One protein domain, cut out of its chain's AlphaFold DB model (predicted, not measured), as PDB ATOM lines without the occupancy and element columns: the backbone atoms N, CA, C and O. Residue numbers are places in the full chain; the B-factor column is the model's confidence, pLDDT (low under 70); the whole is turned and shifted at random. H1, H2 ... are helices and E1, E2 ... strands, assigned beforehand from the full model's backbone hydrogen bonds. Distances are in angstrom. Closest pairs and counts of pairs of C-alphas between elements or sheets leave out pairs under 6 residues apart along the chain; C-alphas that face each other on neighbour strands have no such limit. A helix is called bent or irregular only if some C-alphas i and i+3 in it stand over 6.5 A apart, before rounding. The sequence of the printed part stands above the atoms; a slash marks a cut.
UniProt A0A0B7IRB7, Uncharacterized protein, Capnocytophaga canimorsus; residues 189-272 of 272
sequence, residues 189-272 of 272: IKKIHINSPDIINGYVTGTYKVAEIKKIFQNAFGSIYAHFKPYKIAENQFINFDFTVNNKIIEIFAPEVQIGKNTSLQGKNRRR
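AT A GLANCE: This is residues 189 to 272 of the 272 residues of an uncharacterized protein of Capnocytophaga canimorsus (UniProt A0A0B7IRB7). A sheet of four antiparallel strands forms a slab, with the helix H1 crossing one face over the half made by E3 and E4; no named helix covers the opposite face. The short helix H2 sits beyond one end of the strands, and a long loop, residues 223 to 236, swings away from the sheet after H1 and returns to E3. The printed part has 84 residues, with two named helices and four named strands in the order E1, E2, H1, E3, H2, E4; the sheet's order is E1, E2, E3, E4. The class is mixed, helices and strands, and the whole is compact, with a radius of gyration of the C-alphas of 13.6 A and spans of 36 by 32 by 19 A.

HOW THE PARTS SIT: In the sheet, the inner strands E2, residues 200 to 207, and E3, residues 237 to 245, are antiparallel at 174 degrees, with N 203 and O 242 at 2.8 A. The edge strand E1, residues 190 to 195, forms a hairpin with E2, at 177 degrees, with N 192 and O 204 at 2.9 A. The other edge strand, E4, residues 263 to 271, is antiparallel to E3 at 176 degrees, with N 239 and O 269 at 3.0 A. H1, residues 210 to 222, is on one face of this sheet, an arrangement of two layers, helix over sheet. It lies over E3 and E4 at a height over the sheet of 9.3 A, and runs across the strands, at 73 degrees to E4 on the local plane. The closest C-alphas of H1 and E4 are those of Ala 220 and Asn 269, 6.6 A apart. H1 is irregular: C-alphas 211 and 214 are 7.3 A apart. H2, residues 247 to 253, is only just not on the sheet, with 4 pairs of C-alphas within 10 A, and is apart from H1. Each O i to N i+4 pair of H2 is within hydrogen-bond range, against 7 of 9 in H1.

IN THESE COORDINATES: E3 is 24.2 A long from first to last C-alpha, E4 26.2 A, E2 21.2 A, H1 19.0 A, E1 16.4 A and H2 10.2 A. E1 begins at C-alpha 190 (348.605, 217.608, 199.091), H1 begins at C-alpha 210 (345.595, 212.376, 190.764), and E4 ends at C-alpha 271 (347.472, 226.458, 185.370).

THE WHOLE: The two C-alphas farthest apart, those of Glu 251 and Arg 272, are 36.9 A apart. The printed part has no cut and ends at residue 272, the chain's last. The link from H1 to E3, 14 residues, is long. The mean pLDDT of the printed part is 78.6; residues 222 to 226, 255 and 257 to 272 are under 70.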
ATOM      1  N   ILE A 189     347.236 221.752 200.845       92.12
ATOM      2  CA  ILE A 189     348.221 221.320 199.858       92.12
ATOM      3  C   ILE A 189     348.546 219.849 200.096       92.12
ATOM      4  O   ILE A 189     349.023 219.439 201.158       92.12
ATOM      5  N   LYS A 190     348.309 219.036 199.064       92.75
ATOM      6  CA  LYS A 190     348.605 217.608 199.091       92.75
ATOM      7  C   LYS A 190     350.092 217.386 198.869       92.75
ATOM      8  O   LYS A 190     350.677 217.984 197.967       92.75
ATOM      9  N   LYS A 191     350.683 216.471 199.631       94.00
ATOM     10  CA  LYS A 191     352.035 215.948 199.435       94.00
ATOM     11  C   LYS A 191     351.980 214.435 199.293       94.00
ATOM     12  O   LYS A 191     351.467 213.760 200.177       94.00
ATOM     13  N   ILE A 192     352.550 213.911 198.214       94.00
ATOM     14  CA  ILE A 192     352.836 212.484 198.060       94.00
ATOM     15  C   ILE A 192     354.353 212.325 198.110       94.00
ATOM     16  O   ILE A 192     355.058 212.947 197.320       94.00
ATOM     17  N   HIS A 193     354.851 211.523 199.042       95.56
ATOM     18  CA  HIS A 193     356.259 211.172 199.192       95.56
ATOM     19  C   HIS A 193     356.428 209.700 198.821       95.56
ATOM     20  O   HIS A 193     355.743 208.847 199.373       95.56
ATOM     21  N   ILE A 194     357.324 209.410 197.886       95.50
ATOM     22  CA  ILE A 194     357.740 208.061 197.513       95.50
ATOM     23  C   ILE A 194     359.147 207.852 198.059       95.50
ATOM     24  O   ILE A 194     360.048 208.615 197.719       95.50
ATOM     25  N   ASN A 195     359.335 206.831 198.886       95.31
ATOM     26  CA  ASN A 195     360.637 206.461 199.426       95.31
ATOM     27  C   ASN A 195     360.971 205.044 198.965       95.31
ATOM     28  O   ASN A 195     360.604 204.076 199.629       95.31
ATOM     29  N   SER A 196     361.616 204.936 197.799       93.44
ATOM     30  CA  SER A 196     362.061 203.667 197.222       93.44
ATOM     31  C   SER A 196     363.546 203.712 196.849       93.44
ATOM     32  O   SER A 196     363.926 204.493 195.969       93.44
ATOM     33  N   PRO A 197     364.385 202.840 197.443       89.94
ATOM     34  CA  PRO A 197     365.804 202.745 197.097       89.94
ATOM     35  C   PRO A 197     366.051 202.371 195.631       89.94
ATOM     36  O   PRO A 197     367.048 202.777 195.046       89.94
ATOM     37  N   ASP A 198     365.129 201.622 195.030       86.81
ATOM     38  CA  ASP A 198     365.321 200.993 193.724       86.81
ATOM     39  C   ASP A 198     364.586 201.695 192.578       86.81
ATOM     40  O   ASP A 198     364.965 201.538 191.418       86.81
ATOM     41  N   ILE A 199     363.534 202.458 192.882       84.56
ATOM     42  CA  ILE A 199     362.602 202.982 191.877       84.56
ATOM     43  C   ILE A 199     362.708 204.501 191.791       84.56
ATOM     44  O   ILE A 199     363.270 205.048 190.843       84.56
ATOM     45  N   ILE A 200     362.146 205.186 192.781       86.62
ATOM     46  CA  ILE A 200     362.025 206.639 192.846       86.62
ATOM     47  C   ILE A 200     362.100 207.031 194.320       86.62
ATOM     48  O   ILE A 200     361.396 206.458 195.150       86.62
ATOM     49  N   ASN A 201     362.899 208.045 194.629       91.25
ATOM     50  CA  ASN A 201     362.877 208.710 195.924       91.25
ATOM     51  C   ASN A 201     362.553 210.191 195.735       91.25
ATOM     52  O   ASN A 201     363.192 210.856 194.922       91.25
ATOM     53  N   GLY A 202     361.573 210.716 196.459       92.31
ATOM     54  CA  GLY A 202     361.204 212.123 196.359       92.31
ATOM     55  C   GLY A 202     359.729 212.385 196.600       92.31
ATOM     56  O   GLY A 202     359.004 211.559 197.150       92.31
ATOM     57  N   TYR A 203     359.265 213.562 196.203       92.38
ATOM     58  CA  TYR A 203     357.913 213.996 196.507       92.38
ATOM     59  C   TYR A 203     357.281 214.828 195.400       92.38
ATOM     60  O   TYR A 203     357.940 215.464 194.581       92.38
ATOM     61  N   VAL A 204     355.956 214.890 195.462       90.62
ATOM     62  CA  VAL A 204     355.134 215.823 194.706       90.62
ATOM     63  C   VAL A 204     354.193 216.564 195.648       90.62
ATOM     64  O   VAL A 204     353.512 215.948 196.466       90.62
ATOM     65  N   THR A 205     354.160 217.891 195.550       92.69
ATOM     66  CA  THR A 205     353.276 218.771 196.320       92.69
ATOM     67  C   THR A 205     352.386 219.609 195.418       92.69
ATOM     68  O   THR A 205     352.786 219.987 194.319       92.69
ATOM     69  N   GLY A 206     351.182 219.932 195.878       90.50
ATOM     70  CA  GLY A 206     350.328 220.905 195.207       90.50
ATOM     71  C   GLY A 206     348.838 220.639 195.347       90.50
ATOM     72  O   GLY A 206     348.396 219.841 196.172       90.50
ATOM     73  N   THR A 207     348.079 221.317 194.496       89.56
ATOM     74  CA  THR A 207     346.640 221.116 194.323       89.56
ATOM     75  C   THR A 207     346.443 220.528 192.936       89.56
ATOM     76  O   THR A 207     346.596 221.228 191.935       89.56
ATOM     77  N   TYR A 208     346.175 219.227 192.867       86.25
ATOM     78  CA  TYR A 208     346.050 218.506 191.604       86.25
ATOM     79  C   TYR A 208     345.065 217.349 191.711       86.25
ATOM     80  O   TYR A 208     344.854 216.780 192.781       86.25
ATOM     81  N   LYS A 209     344.501 216.969 190.568       86.25
ATOM     82  CA  LYS A 209     343.752 215.723 190.421       86.25
ATOM     83  C   LYS A 209     344.725 214.594 190.137       86.25
ATOM     84  O   LYS A 209     345.498 214.677 189.180       86.25
ATOM     85  N   VAL A 210     344.670 213.515 190.916       83.25
ATOM     86  CA  VAL A 210     345.595 212.376 190.764       83.25
ATOM     87  C   VAL A 210     345.498 211.781 189.356       83.25
ATOM     88  O   VAL A 210     346.513 211.487 188.728       83.25
ATOM     89  N   ALA A 211     344.285 211.718 188.801       83.31
ATOM     90  CA  ALA A 211     344.038 211.248 187.437       83.31
ATOM     91  C   ALA A 211     344.700 212.109 186.338       83.31
ATOM     92  O   ALA A 211     344.893 211.645 185.213       83.31
ATOM     93  N   GLU A 212     345.055 213.363 186.633       84.94
ATOM     94  CA  GLU A 212     345.681 214.282 185.677       84.94
ATOM     95  C   GLU A 212     347.207 214.338 185.807       84.94
ATOM     96  O   GLU A 212     347.855 214.894 184.921       84.94
ATOM     97  N   ILE A 213     347.802 213.701 186.825       80.62
ATOM     98  CA  ILE A 213     349.255 213.711 187.074       80.62
ATOM     99  C   ILE A 213     350.052 213.347 185.815       80.62
ATOM    100  O   ILE A 213     350.989 214.058 185.454       80.62
ATOM    101  N   LYS A 214     349.646 212.299 185.086       80.75
ATOM    102  CA  LYS A 214     350.306 211.897 183.831       80.75
ATOM    103  C   LYS A 214     350.328 213.034 182.804       80.75
ATOM    104  O   LYS A 214     351.377 213.320 182.233       80.75
ATOM    105  N   LYS A 215     349.190 213.704 182.596       82.50
ATOM    106  CA  LYS A 215     349.072 214.838 181.664       82.50
ATOM    107  C   LYS A 215     349.901 216.028 182.134       82.50
ATOM    108  O   LYS A 215     350.511 216.704 181.315       82.50
ATOM    109  N   ILE A 216     349.940 216.274 183.443       77.06
ATOM    110  CA  ILE A 216     350.724 217.359 184.035       77.06
ATOM    111  C   ILE A 216     352.224 217.128 183.794       77.06
ATOM    112  O   ILE A 216     352.900 218.041 183.316       77.06
ATOM    113  N   PHE A 217     352.733 215.913 184.030       75.44
ATOM    114  CA  PHE A 217     354.119 215.561 183.704       75.44
ATOM    115  C   PHE A 217     354.398 215.674 182.207       75.44
ATOM    116  O   PHE A 217     355.372 216.312 181.816       75.44
ATOM    117  N   GLN A 218     353.522 215.127 181.359       80.25
ATOM    118  CA  GLN A 218     353.656 215.259 179.906       80.25
ATOM    119  C   GLN A 218     353.691 216.725 179.465       80.25
ATOM    120  O   GLN A 218     354.463 217.065 178.581       80.25
ATOM    121  N   ASN A 219     352.911 217.605 180.095       77.69
ATOM    122  CA  ASN A 219     352.946 219.035 179.810       77.69
ATOM    123  C   ASN A 219     354.257 219.696 180.245       77.69
ATOM    124  O   ASN A 219     354.766 220.533 179.507       77.69
ATOM    125  N   ALA A 220     354.806 219.321 181.403       70.38
ATOM    126  CA  ALA A 220     356.071 219.857 181.909       70.38
ATOM    127  C   ALA A 220     357.281 219.423 181.057       70.38
ATOM    128  O   ALA A 220     358.146 220.239 180.754       70.38
ATOM    129  N   PHE A 221     357.325 218.156 180.628       70.62
ATOM    130  CA  PHE A 221     358.381 217.644 179.741       70.62
ATOM    131  C   PHE A 221     358.138 217.960 178.266       70.62
ATOM    132  O   PHE A 221     359.067 217.980 177.472       70.62
ATOM    133  N   GLY A 222     356.893 218.186 177.865       67.38
ATOM    134  CA  GLY A 222     356.552 218.553 176.501       67.38
ATOM    135  C   GLY A 222     356.859 220.017 176.201       67.38
ATOM    136  O   GLY A 222     357.273 220.327 175.091       67.38
ATOM    137  N   SER A 223     356.731 220.919 177.184       63.50
ATOM    138  CA  SER A 223     356.935 222.363 176.987       63.50
ATOM    139  C   SER A 223     358.354 222.766 176.575       63.50
ATOM    140  O   SER A 223     358.545 223.887 176.114       63.50
ATOM    141  N   ILE A 224     359.341 221.876 176.717       68.25
ATOM    142  CA  ILE A 224     360.703 222.094 176.200       68.25
ATOM    143  C   ILE A 224     360.823 221.828 174.687       68.25
ATOM    144  O   ILE A 224     361.820 222.211 174.081       68.25
ATOM    145  N   TYR A 225     359.819 221.211 174.053       61.22
ATOM    146  CA  TYR A 225     359.802 220.917 172.619       61.22
ATOM    147  C   TYR A 225     358.894 221.895 171.860       61.22
ATOM    148  O   TYR A 225     357.701 222.002 172.140       61.22
ATOM    149  N   ALA A 226     359.436 222.551 170.827       66.19
ATOM    150  CA  ALA A 226     358.782 223.647 170.096       66.19
ATOM    151  C   ALA A 226     357.415 223.312 169.453       66.19
ATOM    152  O   ALA A 226     356.625 224.214 169.195       66.19
ATOM    153  N   HIS A 227     357.114 222.033 169.205       77.31
ATOM    154  CA  HIS A 227     355.876 221.586 168.547       77.31
ATOM    155  C   HIS A 227     354.945 220.779 169.463       77.31
ATOM    156  O   HIS A 227     353.990 220.156 168.991       77.31
ATOM    157  N   PHE A 228     355.208 220.752 170.769       79.06
ATOM    158  CA  PHE A 228     354.361 220.023 171.701       79.06
ATOM    159  C   PHE A 228     353.023 220.741 171.910       79.06
ATOM    160  O   PHE A 228     352.976 221.927 172.229       79.06
ATOM    161  N   LYS A 229     351.919 220.003 171.765       81.69
ATOM    162  CA  LYS A 229     350.571 220.496 172.070       81.69
ATOM    163  C   LYS A 229     350.199 220.100 173.504       81.69
ATOM    164  O   LYS A 229     350.035 218.906 173.754       81.69
ATOM    165  N   PRO A 230     350.025 221.060 174.433       81.31
ATOM    166  CA  PRO A 230     349.696 220.744 175.815       81.31
ATOM    167  C   PRO A 230     348.357 220.023 175.962       81.31
ATOM    168  O   PRO A 230     347.339 220.424 175.393       81.31
ATOM    169  N   TYR A 231     348.339 218.994 176.802       83.44
ATOM    170  CA  TYR A 231     347.119 218.335 177.237       83.44
ATOM    171  C   TYR A 231     346.266 219.289 178.074       83.44
ATOM    172  O   TYR A 231     346.757 220.011 178.947       83.44
ATOM    173  N   LYS A 232     344.951 219.262 177.841       83.44
ATOM    174  CA  LYS A 232     343.990 220.004 178.660       83.44
ATOM    175  C   LYS A 232     343.908 219.366 180.056       83.44
ATOM    176  O   LYS A 232     343.711 218.155 180.169       83.44
ATOM    177  N   ILE A 233     344.065 220.198 181.082       83.88
ATOM    178  CA  ILE A 233     343.977 219.862 182.512       83.88
ATOM    179  C   ILE A 233     343.040 220.875 183.181       83.88
ATOM    180  O   ILE A 233     342.831 221.956 182.616       83.88
ATOM    181  N   ALA A 234     342.463 220.536 184.333       83.69
ATOM    182  CA  ALA A 234     341.570 221.455 185.040       83.69
ATOM    183  C   ALA A 234     342.313 222.725 185.502       83.69
ATOM    184  O   ALA A 234     343.519 222.693 185.761       83.69
ATOM    185  N   GLU A 235     341.582 223.834 185.584       83.81
ATOM    186  CA  GLU A 235     342.069 225.132 186.070       83.81
ATOM    187  C   GLU A 235     342.402 225.093 187.570       83.81
ATOM    188  O   GLU A 235     342.022 224.156 188.275       83.81
ATOM    189  N   ASN A 236     343.130 226.104 188.054       82.12
ATOM    190  CA  ASN A 236     343.581 226.231 189.446       82.12
ATOM    191  C   ASN A 236     344.397 225.050 190.000       82.12
ATOM    192  O   ASN A 236     344.403 224.801 191.207       82.12
ATOM    193  N   GLN A 237     345.128 224.342 189.138       83.50
ATOM    194  CA  GLN A 237     346.053 223.296 189.563       83.50
ATOM    195  C   GLN A 237     347.489 223.797 189.567       83.50
ATOM    196  O   GLN A 237     347.939 224.499 188.653       83.50
ATOM    197  N   PHE A 238     348.238 223.378 190.581       85.50
ATOM    198  CA  PHE A 238     349.684 223.481 190.547       85.50
ATOM    199  C   PHE A 238     350.332 222.226 191.104       85.50
ATOM    200  O   PHE A 238     349.779 221.546 191.967       85.50
ATOM    201  N   ILE A 239     351.526 221.951 190.599       84.69
ATOM    202  CA  ILE A 239     352.352 220.838 191.029       84.69
ATOM    203  C   ILE A 239     353.777 221.350 191.206       84.69
ATOM    204  O   ILE A 239     354.283 222.091 190.357       84.69
ATOM    205  N   ASN A 240     354.418 220.949 192.292       86.88
ATOM    206  CA  ASN A 240     355.860 220.995 192.449       86.88
ATOM    207  C   ASN A 240     356.329 219.567 192.685       86.88
ATOM    208  O   ASN A 240     355.692 218.832 193.436       86.88
ATOM    209  N   PHE A 241     357.429 219.172 192.070       87.81
ATOM    210  CA  PHE A 241     357.993 217.852 192.298       87.81
ATOM    211  C   PHE A 241     359.509 217.911 192.394       87.81
ATOM    212  O   PHE A 241     360.137 218.757 191.758       87.81
ATOM    213  N   ASP A 242     360.054 216.996 193.184       87.19
ATOM    214  CA  ASP A 242     361.474 216.684 193.248       87.19
ATOM    215  C   ASP A 242     361.604 215.168 193.363       87.19
ATOM    216  O   ASP A 242     361.132 214.578 194.337       87.19
ATOM    217  N   PHE A 243     362.183 214.540 192.344       84.88
ATOM    218  CA  PHE A 243     362.401 213.102 192.310       84.88
ATOM    219  C   PHE A 243     363.829 212.777 191.922       84.88
ATOM    220  O   PHE A 243     364.348 213.300 190.944       84.88
ATOM    221  N   THR A 244     364.410 211.822 192.630       84.44
ATOM    222  CA  THR A 244     365.591 211.082 192.208       84.44
ATOM    223  C   THR A 244     365.134 209.737 191.658       84.44
ATOM    224  O   THR A 244     364.527 208.947 192.383       84.44
ATOM    225  N   VAL A 245     365.384 209.486 190.374       79.81
ATOM    226  CA  VAL A 245     364.993 208.235 189.707       79.81
ATOM    227  C   VAL A 245     366.175 207.270 189.677       79.81
ATOM    228  O   VAL A 245     367.296 207.649 189.327       79.81
ATOM    229  N   ASN A 246     365.906 206.014 190.029       77.88
ATOM    230  CA  ASN A 246     366.859 204.914 189.967       77.88
ATOM    231  C   ASN A 246     366.568 203.999 188.773       77.88
ATOM    232  O   ASN A 246     365.435 203.867 188.316       77.88
ATOM    233  N   ASN A 247     367.609 203.354 188.250       72.00
ATOM    234  CA  ASN A 247     367.530 202.705 186.940       72.00
ATOM    235  C   ASN A 247     366.710 201.409 186.923       72.00
ATOM    236  O   ASN A 247     366.196 201.064 185.863       72.00
ATOM    237  N   LYS A 248     366.516 200.716 188.058       78.69
ATOM    238  CA  LYS A 248     365.824 199.411 188.065       78.69
ATOM    239  C   LYS A 248     364.400 199.508 187.508       78.69
ATOM    240  O   LYS A 248     363.984 198.628 186.766       78.69
ATOM    241  N   ILE A 249     363.654 200.581 187.796       75.31
ATOM    242  CA  ILE A 249     362.294 200.741 187.245       75.31
ATOM    243  C   ILE A 249     362.303 200.953 185.725       75.31
ATOM    244  O   ILE A 249     361.416 200.473 185.021       75.31
ATOM    245  N   ILE A 250     363.323 201.636 185.212       73.38
ATOM    246  CA  ILE A 250     363.490 201.916 183.785       73.38
ATOM    247  C   ILE A 250     363.894 200.634 183.060       73.38
ATOM    248  O   ILE A 250     363.309 200.303 182.038       73.38
ATOM    249  N   GLU A 251     364.804 199.849 183.635       74.19
ATOM    250  CA  GLU A 251     365.186 198.531 183.118       74.19
ATOM    251  C   GLU A 251     363.991 197.568 183.017       74.19
ATOM    252  O   GLU A 251     363.937 196.749 182.099       74.19
ATOM    253  N   ILE A 252     363.025 197.679 183.937       76.06
ATOM    254  CA  ILE A 252     361.812 196.854 183.942       76.06
ATOM    255  C   ILE A 252     360.797 197.322 182.888       76.06
ATOM    256  O   ILE A 252     360.241 196.482 182.179       76.06
ATOM    257  N   PHE A 253     360.524 198.631 182.801       72.50
ATOM    258  CA  PHE A 253     359.357 199.159 182.071       72.50
ATOM    259  C   PHE A 253     359.668 199.974 180.808       72.50
ATOM    260  O   PHE A 253     358.777 200.136 179.978       72.50
ATOM    261  N   ALA A 254     360.883 200.500 180.657       70.88
ATOM    262  CA  ALA A 254     361.306 201.310 179.510       70.88
ATOM    263  C   ALA A 254     362.813 201.123 179.217       70.88
ATOM    264  O   ALA A 254     363.586 202.080 179.282       70.88
ATOM    265  N   PRO A 255     363.271 199.891 178.946       65.12
ATOM    266  CA  PRO A 255     364.695 199.552 178.893       65.12
ATOM    267  C   PRO A 255     365.458 200.183 177.720       65.12
ATOM    268  O   PRO A 255     366.686 200.233 177.730       65.12
ATOM    269  N   GLU A 256     364.752 200.644 176.692       70.25
ATOM    270  CA  GLU A 256     365.300 201.465 175.615       70.25
ATOM    271  C   GLU A 256     365.684 202.883 176.073       70.25
ATOM    272  O   GLU A 256     366.422 203.579 175.376       70.25
ATOM    273  N   VAL A 257     365.215 203.315 177.248       67.88
ATOM    274  CA  VAL A 257     365.526 204.619 177.829       67.88
ATOM    275  C   VAL A 257     366.756 204.496 178.724       67.88
ATOM    276  O   VAL A 257     366.766 203.763 179.710       67.88
ATOM    277  N   GLN A 258     367.798 205.265 178.415       62.22
ATOM    278  CA  GLN A 258     368.968 205.392 179.280       62.22
ATOM    279  C   GLN A 258     368.853 206.661 180.119       62.22
ATOM    280  O   GLN A 258     368.863 207.771 179.590       62.22
ATOM    281  N   ILE A 259     368.761 206.496 181.438       62.59
ATOM    282  CA  ILE A 259     368.835 207.592 182.406       62.59
ATOM    283  C   ILE A 259     370.048 207.345 183.307       62.59
ATOM    284  O   ILE A 259     370.353 206.207 183.678       62.59
ATOM    285  N   GLY A 260     370.787 208.410 183.621       55.38
ATOM    286  CA  GLY A 260     371.897 208.333 184.564       55.38
ATOM    287  C   GLY A 260     371.390 207.969 185.959       55.38
ATOM    288  O   GLY A 260     370.354 208.478 186.393       55.38
ATOM    289  N   LYS A 261     372.121 207.117 186.686       61.34
ATOM    290  CA  LYS A 261     371.805 206.840 188.096       61.34
ATOM    291  C   LYS A 261     371.734 208.157 188.876       61.34
ATOM    292  O   LYS A 261     372.577 209.028 188.669       61.34
ATOM    293  N   ASN A 262     370.768 208.271 189.786       62.12
ATOM    294  CA  ASN A 262     370.522 209.469 190.594       62.12
ATOM    295  C   ASN A 262     370.149 210.720 189.779       62.12
ATOM    296  O   ASN A 262     370.489 211.840 190.160       62.12
ATOM    297  N   THR A 263     369.450 210.551 188.654       68.44
ATOM    298  CA  THR A 263     368.920 211.706 187.919       68.44
ATOM    299  C   THR A 263     367.862 212.408 188.767       68.44
ATOM    300  O   THR A 263     366.860 211.792 189.134       68.44
ATOM    301  N   SER A 264     368.095 213.690 189.059       66.06
ATOM    302  CA  SER A 264     367.134 214.560 189.736       66.06
ATOM    303  C   SER A 264     366.232 215.250 188.713       66.06
ATOM    304  O   SER A 264     366.698 215.798 187.711       66.06
ATOM    305  N   LEU A 265     364.927 215.205 188.963       63.25
ATOM    306  CA  LEU A 265     363.891 215.858 188.180       63.25
ATOM    307  C   LEU A 265     363.162 216.845 189.086       63.25
ATOM    308  O   LEU A 265     362.485 216.437 190.028       63.25
ATOM    309  N   GLN A 266     363.266 218.132 188.761       68.56
ATOM    310  CA  GLN A 266     362.572 219.210 189.459       68.56
ATOM    311  C   GLN A 266     361.700 219.993 188.485       68.56
ATOM    312  O   GLN A 266     362.081 220.240 187.339       68.56
ATOM    313  N   GLY A 267     360.522 220.412 188.936       64.50
ATOM    314  CA  GLY A 267     359.640 221.217 188.104       64.50
ATOM    315  C   GLY A 267     358.489 221.846 188.865       64.50
ATOM    316  O   GLY A 267     358.060 221.363 189.914       64.50
ATOM    317  N   LYS A 268     357.979 222.941 188.295       69.88
ATOM    318  CA  LYS A 268     356.791 223.656 188.756       69.88
ATOM    319  C   LYS A 268     355.869 223.900 187.572       69.88
ATOM    320  O   LYS A 268     356.274 224.523 186.595       69.88
ATOM    321  N   ASN A 269     354.626 223.442 187.663       66.31
ATOM    322  CA  ASN A 269     353.595 223.735 186.670       66.31
ATOM    323  C   ASN A 269     352.406 224.387 187.376       66.31
ATOM    324  O   ASN A 269     351.997 223.921 188.437       66.31
ATOM    325  N   ARG A 270     351.878 225.480 186.818       68.31
ATOM    326  CA  ARG A 270     350.705 226.184 187.341       68.31
ATOM    327  C   ARG A 270     349.782 226.520 186.182       68.31
ATOM    328  O   ARG A 270     350.155 227.302 185.311       68.31
ATOM    329  N   ARG A 271     348.562 225.995 186.223       67.31
ATOM    330  CA  ARG A 271     347.472 226.458 185.370       67.31
ATOM    331  C   ARG A 271     346.538 227.291 186.234       67.31
ATOM    332  O   ARG A 271     345.990 226.779 187.206       67.31
ATOM    333  N   ARG A 272     346.459 228.583 185.915       52.91
ATOM    334  CA  ARG A 272     345.417 229.462 186.447       52.91
ATOM    335  C   ARG A 272     344.125 229.107 185.735       52.91
ATOM    336  O   ARG A 272     344.184 228.993 184.490       52.91
TER     337      ARG A 272